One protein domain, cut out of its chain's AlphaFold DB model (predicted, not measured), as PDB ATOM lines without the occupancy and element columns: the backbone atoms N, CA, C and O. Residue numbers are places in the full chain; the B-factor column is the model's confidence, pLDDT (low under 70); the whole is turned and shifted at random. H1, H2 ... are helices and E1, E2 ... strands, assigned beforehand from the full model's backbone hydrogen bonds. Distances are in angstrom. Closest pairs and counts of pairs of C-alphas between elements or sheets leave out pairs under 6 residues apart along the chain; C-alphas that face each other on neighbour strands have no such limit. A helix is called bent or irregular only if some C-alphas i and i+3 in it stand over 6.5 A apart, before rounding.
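This is residues 3 to 71 of the 72 residues of the protein "DUF3347 domain-containing protein" of Gemmatimonadetes bacterium (UniProt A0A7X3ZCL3). A small antiparallel sheet of three strands, E2, E1 and E3, has one long helix, H1, running beside its edge strand E2; the first part of H1 reaches on beyond the strands. The short helix H2 sits in the turn between E1 and E2, and after E2 a looping stretch, residues 51 to 68 with the short helix H3 in it, brings the printed part back to E3 on the other side of E1. The printed part has 69 residues with three named helices and three named strands, in the order H1, E1, H2, E2, H3, E3; the class is mixed, helices and strands. It is compact, with a radius of gyration of the C-alphas of 11.7 A, and its rounded outline spans 33 by 24 by 19 A.

In the sheet, E1 is residues 31 to 36, 16.6 A long, beginning at C-alpha 31 (17.304, -54.483, -42.049). E2 is residues 45 to 50, 16.9 A, and E3 is residues 69 to 71, ending at C-alpha 71 (14.547, -43.517, -42.864). H1 is residues 8 to 24, 24.7 A, beginning at C-alpha 8 (39.892, -46.535, -43.769). H2 is residues 39 to 42 and H3 residues 61 to 64.

E1 is the inner strand. E2 and E1 are antiparallel at 148 degrees, with N 34 and O 47 2.8 A apart, within hydrogen-bond range. E1 and E3 are antiparallel at 122 degrees, with N 35 and O 69 within range at 2.8 A. E2, H3 and E3 form a split strand-helix-strand unit, two strands of one sheet that are not neighbours, with a helix between them along the chain and E1 between them in the sheet, and its crossover is right-handed. H1 is on the sheet and stands at the sheet's level, beside the strands, at a height over the sheet of 2.0 A from a local plane fitted to just 6 C-alphas. Its closest C-alphas to E2 are those of Ser 19 and Trp 47, 5.0 A apart. H1 has a kink of 35 degrees near residue 15, but is neither bent nor irregular, only just: C-alphas 14 and 17 are 6.4 A apart. H1 and H2 are close but not clearly touching, their closest C-alphas, Val 13 and Asp 40, 7.6 A apart. H2 and H3 are not on the sheet, and H3 is apart from H1, H2 and E1. In H1, 10 of 13 O i to N i+4 pairs are within hydrogen-bond range; H2 and H3 are too short for such a pair.

The two C-alphas farthest apart, those of Ala 6 and Glu 29, are 33.1 A apart. The printed part has no cut and no long link; the link from E2 to H3, 10 residues, is short. The mean pLDDT of the printed part is 92.5, and no printed residue is under 70.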
ATOM      1  N   ALA A   3      36.732 -52.422 -51.401       71.56
ATOM      2  CA  ALA A   3      37.605 -53.572 -51.125       71.56
ATOM      3  C   ALA A   3      39.101 -53.370 -51.464       71.56
ATOM      4  O   ALA A   3      39.928 -54.195 -51.093       71.56
ATOM      5  N   SER A   4      39.459 -52.307 -52.188       79.81
ATOM      6  CA  SER A   4      40.832 -52.008 -52.634       79.81
ATOM      7  C   SER A   4      41.304 -50.627 -52.170       79.81
ATOM      8  O   SER A   4      42.273 -50.095 -52.707       79.81
ATOM      9  N   ALA A   5      40.579 -49.999 -51.244       84.38
ATOM     10  CA  ALA A   5      40.940 -48.690 -50.721       84.38
ATOM     11  C   ALA A   5      42.206 -48.782 -49.852       84.38
ATOM     12  O   ALA A   5      42.371 -49.725 -49.083       84.38
ATOM     13  N   ALA A   6      43.093 -47.795 -49.992       83.06
ATOM     14  CA  ALA A   6      44.411 -47.790 -49.353       83.06
ATOM     15  C   ALA A   6      44.356 -47.606 -47.825       83.06
ATOM     16  O   ALA A   6      45.264 -48.033 -47.117       83.06
ATOM     17  N   ASP A   7      43.291 -46.984 -47.319       87.44
ATOM     18  CA  ASP A   7      43.074 -46.740 -45.899       87.44
ATOM     19  C   ASP A   7      41.574 -46.659 -45.565       87.44
ATOM     20  O   ASP A   7      40.700 -46.659 -46.438       87.44
ATOM     21  N   ILE A   8      41.268 -46.576 -44.270       85.31
ATOM     22  CA  ILE A   8      39.892 -46.535 -43.769       85.31
ATOM     23  C   ILE A   8      39.124 -45.279 -44.204       85.31
ATOM     24  O   ILE A   8      37.903 -45.339 -44.348       85.31
ATOM     25  N   ALA A   9      39.796 -44.147 -44.424       83.56
ATOM     26  CA  ALA A   9      39.137 -42.934 -44.900       83.56
ATOM     27  C   ALA A   9      38.696 -43.119 -46.358       83.56
ATOM     28  O   ALA A   9      37.540 -42.856 -46.691       83.56
ATOM     29  N   ALA A  10      39.563 -43.687 -47.195       85.06
ATOM     30  CA  ALA A  10      39.246 -44.049 -48.569       85.06
ATOM     31  C   ALA A  10      38.127 -45.107 -48.653       85.06
ATOM     32  O   ALA A  10      37.260 -45.004 -49.523       85.06
ATOM     33  N   VAL A  11      38.070 -46.076 -47.722       88.12
ATOM     34  CA  VAL A  11      36.938 -47.022 -47.622       88.12
ATOM     35  C   VAL A  11      35.624 -46.278 -47.380       88.12
ATOM     36  O   VAL A  11      34.638 -46.549 -48.061       88.12
ATOM     37  N   ARG A  12      35.596 -45.324 -46.439       88.00
ATOM     38  CA  ARG A  12      34.379 -44.566 -46.089       88.00
ATOM     39  C   ARG A  12      33.859 -43.730 -47.254       88.00
ATOM     40  O   ARG A  12      32.652 -43.680 -47.469       88.00
ATOM     41  N   VAL A  13      34.759 -43.140 -48.041       84.12
ATOM     42  CA  VAL A  13      34.394 -42.432 -49.280       84.12
ATOM     43  C   VAL A  13      33.800 -43.407 -50.300       84.12
ATOM     44  O   VAL A  13      32.731 -43.161 -50.857       84.12
ATOM     45  N   ALA A  14      34.451 -44.554 -50.505       88.00
ATOM     46  CA  ALA A  14      33.993 -45.572 -51.447       88.00
ATOM     47  C   ALA A  14      32.712 -46.310 -50.999       88.00
ATOM     48  O   ALA A  14      32.083 -46.985 -51.813       88.00
ATOM     49  N   PHE A  15      32.309 -46.185 -49.732       91.50
ATOM     50  CA  PHE A  15      31.124 -46.841 -49.178       91.50
ATOM     51  C   PHE A  15      29.807 -46.199 -49.635       91.50
ATOM     52  O   PHE A  15      28.808 -46.902 -49.802       91.50
ATOM     53  N   LYS A  16      29.797 -44.883 -49.893       92.31
ATOM     54  CA  LYS A  16      28.601 -44.166 -50.363       92.31
ATOM     55  C   LYS A  16      28.007 -44.767 -51.649       92.31
ATOM     56  O   LYS A  16      26.838 -45.146 -51.615       92.31
ATOM     57  N   PRO A  17      28.749 -44.897 -52.769       92.81
ATOM     58  CA  PRO A  17      28.171 -45.443 -53.999       92.81
ATOM     59  C   PRO A  17      27.680 -46.885 -53.822       92.81
ATOM     60  O   PRO A  17      26.632 -47.232 -54.352       92.81
ATOM     61  N   LEU A  18      28.376 -47.705 -53.027       92.25
ATOM     62  CA  LEU A  18      27.921 -49.062 -52.714       92.25
ATOM     63  C   LEU A  18      26.584 -49.052 -51.957       92.25
ATOM     64  O   LEU A  18      25.686 -49.823 -52.281       92.25
ATOM     65  N   SER A  19      26.445 -48.171 -50.969       94.06
ATOM     66  CA  SER A  19      25.228 -48.061 -50.161       94.06
ATOM     67  C   SER A  19      24.012 -47.648 -50.981       94.06
ATOM     68  O   SER A  19      22.916 -48.158 -50.757       94.06
ATOM     69  N   GLU A  20      24.201 -46.757 -51.954       93.75
ATOM     70  CA  GLU A  20      23.131 -46.348 -52.864       93.75
ATOM     71  C   GLU A  20      22.675 -47.505 -53.765       93.75
ATOM     72  O   GLU A  20      21.473 -47.664 -53.970       93.75
ATOM     73  N   GLU A  21      23.590 -48.354 -54.245       94.50
ATOM     74  CA  GLU A  21      23.214 -49.553 -55.008       94.50
ATOM     75  C   GLU A  21      22.488 -50.588 -54.141       94.50
ATOM     76  O   GLU A  21      21.474 -51.137 -54.569       94.50
ATOM     77  N   VAL A  22      22.929 -50.806 -52.895       93.94
ATOM     78  CA  VAL A  22      22.224 -51.697 -51.953       93.94
ATOM     79  C   VAL A  22      20.799 -51.201 -51.698       93.94
ATOM     80  O   VAL A  22      19.869 -52.002 -51.699       93.94
ATOM     81  N   ARG A  23      20.604 -49.885 -51.544       93.75
ATOM     82  CA  ARG A  23      19.280 -49.283 -51.323       93.75
ATOM     83  C   ARG A  23      18.337 -49.442 -52.520       93.75
ATOM     84  O   ARG A  23      17.128 -49.486 -52.331       93.75
ATOM     85  N   LYS A  24      18.866 -49.493 -53.746       93.38
ATOM     86  CA  LYS A  24      18.059 -49.746 -54.955       93.38
ATOM     87  C   LYS A  24      17.582 -51.197 -55.047       93.38
ATOM     88  O   LYS A  24      16.635 -51.473 -55.779       93.38
ATOM     89  N   GLY A  25      18.259 -52.113 -54.358       92.81
ATOM     90  CA  GLY A  25      17.861 -53.510 -54.258       92.81
ATOM     91  C   GLY A  25      16.735 -53.738 -53.249       92.81
ATOM     92  O   GLY A  25      16.253 -52.825 -52.583       92.81
ATOM     93  N   GLN A  26      16.329 -54.998 -53.114       93.88
ATOM     94  CA  GLN A  26      15.400 -55.403 -52.065       93.88
ATOM     95  C   GLN A  26      16.119 -55.414 -50.713       93.88
ATOM     96  O   GLN A  26      17.108 -56.128 -50.538       93.88
ATOM     97  N   ILE A  27      15.604 -54.646 -49.750       94.25
ATOM     98  CA  ILE A  27      16.094 -54.676 -48.371       94.25
ATOM     99  C   ILE A  27      15.514 -55.915 -47.675       94.25
ATOM    100  O   ILE A  27      14.291 -56.070 -47.655       94.25
ATOM    101  N   PRO A  28      16.353 -56.822 -47.143       93.88
ATOM    102  CA  PRO A  28      15.867 -57.998 -46.429       93.88
ATOM    103  C   PRO A  28      15.127 -57.624 -45.142       93.88
ATOM    104  O   PRO A  28      15.402 -56.592 -44.530       93.88
ATOM    105  N   GLU A  29      14.244 -58.509 -44.685       95.81
ATOM    106  CA  GLU A  29      13.618 -58.383 -43.368       95.81
ATOM    107  C   GLU A  29      14.679 -58.312 -42.253       95.81
ATOM    108  O   GLU A  29      15.723 -58.970 -42.316       95.81
ATOM    109  N   GLY A  30      14.429 -57.482 -41.237       95.88
ATOM    110  CA  GLY A  30      15.376 -57.226 -40.150       95.88
ATOM    111  C   GLY A  30      16.509 -56.258 -40.511       95.88
ATOM    112  O   GLY A  30      17.471 -56.136 -39.747       95.88
ATOM    113  N   TYR A  31      16.416 -55.573 -41.654       96.62
ATOM    114  CA  TYR A  31      17.304 -54.483 -42.049       96.62
ATOM    115  C   TYR A  31      16.512 -53.207 -42.326       96.62
ATOM    116  O   TYR A  31      15.382 -53.245 -42.802       96.62
ATOM    117  N   VAL A  32      17.141 -52.069 -42.049       96.50
ATOM    118  CA  VAL A  32      16.547 -50.736 -42.185       96.50
ATOM    119  C   VAL A  32      17.508 -49.792 -42.889       96.50
ATOM    120  O   VAL A  32      18.736 -49.922 -42.788       96.50
ATOM    121  N   VAL A  33      16.938 -48.817 -43.594       96.81
ATOM    122  CA  VAL A  33      17.697 -47.723 -44.196       96.81
ATOM    123  C   VAL A  33      17.940 -46.655 -43.134       96.81
ATOM    124  O   VAL A  33      17.060 -46.288 -42.359       96.81
ATOM    125  N   ALA A  34      19.156 -46.132 -43.094       97.62
ATOM    126  CA  ALA A  34      19.531 -45.003 -42.262       97.62
ATOM    127  C   ALA A  34      20.199 -43.917 -43.106       97.62
ATOM    128  O   ALA A  34      20.644 -44.151 -44.233       97.62
ATOM    129  N   TYR A  35      20.230 -42.703 -42.567       96.94
ATOM    130  CA  TYR A  35      20.711 -41.519 -43.260       96.94
ATOM    131  C   TYR A  35      21.474 -40.583 -42.328       96.94
ATOM    132  O   TYR A  35      21.095 -40.356 -41.177       96.94
ATOM    133  N   CYS A  36      22.545 -40.002 -42.861       96.50
ATOM    134  CA  CYS A  36      23.349 -38.992 -42.194       96.50
ATOM    135  C   CYS A  36      23.415 -37.772 -43.119       96.50
ATOM    136  O   CYS A  36      23.969 -37.906 -44.209       96.50
ATOM    137  N   PRO A  37      22.888 -36.599 -42.715       96.12
ATOM    138  CA  PRO A  37      22.923 -35.398 -43.551       96.12
ATOM    139  C   PRO A  37      24.338 -34.838 -43.730       96.12
ATOM    140  O   PRO A  37      24.611 -34.225 -44.749       96.12
ATOM    141  N   MET A  38      25.245 -35.090 -42.782       94.94
ATOM    142  CA  MET A  38      26.608 -34.539 -42.789       94.94
ATOM    143  C   MET A  38      27.591 -35.326 -43.669       94.94
ATOM    144  O   MET A  38      28.707 -34.877 -43.930       94.94
ATOM    145  N   ALA A  39      27.218 -36.532 -44.104       92.75
ATOM    146  CA  ALA A  39      28.086 -37.351 -44.943       92.75
ATOM    147  C   ALA A  39      28.337 -36.681 -46.308       92.75
ATOM    148  O   ALA A  39      27.503 -35.925 -46.800       92.75
ATOM    149  N   ASP A  40      29.485 -36.976 -46.927       91.00
ATOM    150  CA  ASP A  40      29.888 -36.418 -48.231       91.00
ATOM    151  C   ASP A  40      29.869 -34.875 -48.297       91.00
ATOM    152  O   ASP A  40      29.392 -34.275 -49.261       91.00
ATOM    153  N   GLY A  41      30.370 -34.225 -47.239       90.50
ATOM    154  CA  GLY A  41      30.428 -32.765 -47.148       90.50
ATOM    155  C   GLY A  41      29.038 -32.133 -47.109       90.50
ATOM    156  O   GLY A  41      28.720 -31.309 -47.962       90.50
ATOM    157  N   ASP A  42      28.207 -32.574 -46.162       93.44
ATOM    158  CA  ASP A  42      26.835 -32.092 -45.929       93.44
ATOM    159  C   ASP A  42      25.833 -32.321 -47.079       93.44
ATOM    160  O   ASP A  42      24.718 -31.801 -47.073       93.44
ATOM    161  N   LYS A  43      26.196 -33.151 -48.065       93.94
ATOM    162  CA  LYS A  43      25.288 -33.597 -49.142       93.94
ATOM    163  C   LYS A  43      24.450 -34.808 -48.745       93.94
ATOM    164  O   LYS A  43      23.496 -35.163 -49.433       93.94
ATOM    165  N   GLY A  44      24.845 -35.457 -47.661       94.06
ATOM    166  CA  GLY A  44      24.226 -36.638 -47.112       94.06
ATOM    167  C   GLY A  44      24.568 -37.941 -47.828       94.06
ATOM    168  O   GLY A  44      25.063 -37.990 -48.964       94.06
ATOM    169  N   ALA A  45      24.301 -39.032 -47.115       95.69
ATOM    170  CA  ALA A  45      24.446 -40.389 -47.616       95.69
ATOM    171  C   ALA A  45      23.546 -41.363 -46.846       95.69
ATOM    172  O   ALA A  45      23.356 -41.228 -45.630       95.69
ATOM    173  N   HIS A  46      23.014 -42.355 -47.562       96.31
ATOM    174  CA  HIS A  46      22.240 -43.449 -46.981       96.31
ATOM    175  C   HIS A  46      23.122 -44.656 -46.703       96.31
ATOM    176  O   HIS A  46      24.185 -44.808 -47.298       96.31
ATOM    177  N   TRP A  47      22.673 -45.538 -45.822       96.44
ATOM    178  CA  TRP A  47      23.211 -46.887 -45.699       96.44
ATOM    179  C   TRP A  47      22.138 -47.836 -45.184       96.44
ATOM    180  O   TRP A  47      21.072 -47.406 -44.748       96.44
ATOM    181  N   VAL A  48      22.436 -49.131 -45.231       96.31
ATOM    182  CA  VAL A  48      21.583 -50.186 -44.684       96.31
ATOM    183  C   VAL A  48      22.308 -50.839 -43.519       96.31
ATOM    184  O   VAL A  48      23.508 -51.110 -43.590       96.31
ATOM    185  N   GLN A  49      21.586 -51.085 -42.435       95.81
ATOM    186  CA  GLN A  49      22.083 -51.799 -41.262       95.81
ATOM    187  C   GLN A  49      20.984 -52.698 -40.700       95.81
ATOM    188  O   GLN A  49      19.834 -52.610 -41.125       95.81
ATOM    189  N   LYS A  50      21.338 -53.570 -39.752       96.50
ATOM    190  CA  LYS A  50      20.339 -54.361 -39.028       96.50
ATOM    191  C   LYS A  50      19.376 -53.432 -38.295       96.50
ATOM    192  O   LYS A  50      19.810 -52.406 -37.769       96.50
ATOM    193  N   ASP A  51      18.114 -53.830 -38.235       95.56
ATOM    194  CA  ASP A  51      17.113 -53.171 -37.408       95.56
ATOM    195  C   ASP A  51      17.478 -53.367 -35.935       95.56
ATOM    196  O   ASP A  51      17.287 -54.426 -35.331       95.56
ATOM    197  N   GLN A  52      18.163 -52.369 -35.392       93.81
ATOM    198  CA  GLN A  52      18.635 -52.328 -34.023       93.81
ATOM    199  C   GLN A  52      18.325 -50.947 -33.454       93.81
ATOM    200  O   GLN A  52      18.352 -49.968 -34.196       93.81
ATOM    201  N   PRO A  53      18.143 -50.810 -32.128       93.12
ATOM    202  CA  PRO A  53      17.774 -49.526 -31.523       93.12
ATOM    203  C   PRO A  53      18.794 -48.397 -31.736       93.12
ATOM    204  O   PRO A  53      18.511 -47.241 -31.440       93.12
ATOM    205  N   GLN A  54      20.011 -48.731 -32.166       95.94
ATOM    206  CA  GLN A  54      21.137 -47.812 -32.220       95.94
ATOM    207  C   GLN A  54      21.604 -47.611 -33.657       95.94
ATOM    208  O   GLN A  54      21.886 -48.566 -34.374       95.94
ATOM    209  N   ILE A  55      21.795 -46.350 -34.032       96.69
ATOM    210  CA  ILE A  55      22.447 -45.964 -35.283       96.69
ATOM    211  C   ILE A  55      23.911 -46.423 -35.263       96.69
ATOM    212  O   ILE A  55      24.598 -46.224 -34.260       96.69
ATOM    213  N   ALA A  56      24.397 -47.032 -36.346       96.12
ATOM    214  CA  ALA A  56      25.810 -47.332 -36.569       96.12
ATOM    215  C   ALA A  56      26.287 -46.664 -37.869       96.12
ATOM    216  O   ALA A  56      26.308 -47.274 -38.934       96.12
ATOM    217  N   ASN A  57      26.631 -45.381 -37.772       96.12
ATOM    218  CA  ASN A  57      27.057 -44.540 -38.884       96.12
ATOM    219  C   ASN A  57      28.452 -44.953 -39.401       96.12
ATOM    220  O   ASN A  57      29.451 -44.774 -38.692       96.12
ATOM    221  N   PRO A  58      28.554 -45.451 -40.644       94.38
ATOM    222  CA  PRO A  58      29.819 -45.920 -41.201       94.38
ATOM    223  C   PRO A  58      30.711 -44.781 -41.717       94.38
ATOM    224  O   PRO A  58      31.912 -44.980 -41.881       94.38
ATOM    225  N   TYR A  59      30.166 -43.583 -41.948       93.88
ATOM    226  CA  TYR A  59      30.848 -42.492 -42.652       93.88
ATOM    227  C   TYR A  59      31.889 -41.754 -41.809       93.88
ATOM    228  O   TYR A  59      32.847 -41.207 -42.348       93.88
ATOM    229  N   PHE A  60      31.741 -41.780 -40.487       91.50
ATOM    230  CA  PHE A  60      32.589 -41.015 -39.564       91.50
ATOM    231  C   PHE A  60      33.274 -41.885 -38.503       91.50
ATOM    232  O   PHE A  60      34.057 -41.387 -37.694       91.50
ATOM    233  N   GLY A  61      33.036 -43.200 -38.521       86.88
ATOM    234  CA  GLY A  61      33.592 -44.128 -37.539       86.88
ATOM    235  C   GLY A  61      33.186 -43.787 -36.106       86.88
ATOM    236  O   GLY A  61      32.087 -43.298 -35.863       86.88
ATOM    237  N   ALA A  62      34.089 -44.035 -35.152       90.06
ATOM    238  CA  ALA A  62      33.809 -43.875 -33.724       90.06
ATOM    239  C   ALA A  62      33.351 -42.456 -33.339       90.06
ATOM    240  O   ALA A  62      32.500 -42.318 -32.464       90.06
ATOM    241  N   SER A  63      33.853 -41.420 -34.016       91.38
ATOM    242  CA  SER A  63      33.574 -40.018 -33.678       91.38
ATOM    243  C   SER A  63      32.106 -39.620 -33.833       91.38
ATOM    244  O   SER A  63      31.654 -38.709 -33.151       91.38
ATOM    245  N   MET A  64      31.357 -40.280 -34.724       94.00
ATOM    246  CA  MET A  64      29.929 -40.002 -34.929       94.00
ATOM    247  C   MET A  64      29.122 -41.285 -35.136       94.00
ATOM    248  O   MET A  64      28.117 -41.284 -35.844       94.00
ATOM    249  N   LEU A  65      29.551 -42.388 -34.514       95.19
ATOM    250  CA  LEU A  65      28.968 -43.718 -34.723       95.19
ATOM    251  C   LEU A  65      27.451 -43.737 -34.495       95.19
ATOM    252  O   LEU A  65      26.755 -44.509 -35.138       95.19
ATOM    253  N   ARG A  66      26.932 -42.891 -33.600       96.62
ATOM    254  CA  ARG A  66      25.504 -42.826 -33.247       96.62
ATOM    255  C   ARG A  66      24.742 -41.680 -33.920       96.62
ATOM    256  O   ARG A  66      23.567 -41.494 -33.634       96.62
ATOM    257  N   CYS A  67      25.383 -40.913 -34.798       96.19
ATOM    258  CA  CYS A  67      24.768 -39.753 -35.443       96.19
ATOM    259  C   CYS A  67      24.076 -40.130 -36.755       96.19
ATOM    260  O   CYS A  67      24.632 -40.862 -37.572       96.19
ATOM    261  N   GLY A  68      22.901 -39.554 -36.994       94.94
ATOM    262  CA  GLY A  68      22.031 -39.878 -38.123       94.94
ATOM    263  C   GLY A  68      20.666 -40.345 -37.628       94.94
ATOM    264  O   GLY A  68      20.367 -40.248 -36.440       94.94
ATOM    265  N   GLY A  69      19.839 -40.846 -38.537       96.44
ATOM    266  CA  GLY A  69      18.517 -41.363 -38.200       96.44
ATOM    267  C   GLY A  69      18.060 -42.432 -39.177       96.44
ATOM    268  O   GLY A  69      18.556 -42.501 -40.304       96.44
ATOM    269  N   PHE A  70      17.125 -43.266 -38.736       96.19
ATOM    270  CA  PHE A  70      16.447 -44.221 -39.604       96.19
ATOM    271  C   PHE A  70      15.546 -43.474 -40.597       96.19
ATOM    272  O   PHE A  70      15.019 -42.402 -40.288       96.19
ATOM    273  N   LYS A  71      15.433 -44.010 -41.810       87.50
ATOM    274  CA  LYS A  71      14.547 -43.517 -42.864       87.50
ATOM    275  C   LYS A  71      13.514 -44.595 -43.162       87.50
ATOM    276  O   LYS A  71      13.896 -45.753 -43.323       87.50
TER     277      LYS A  71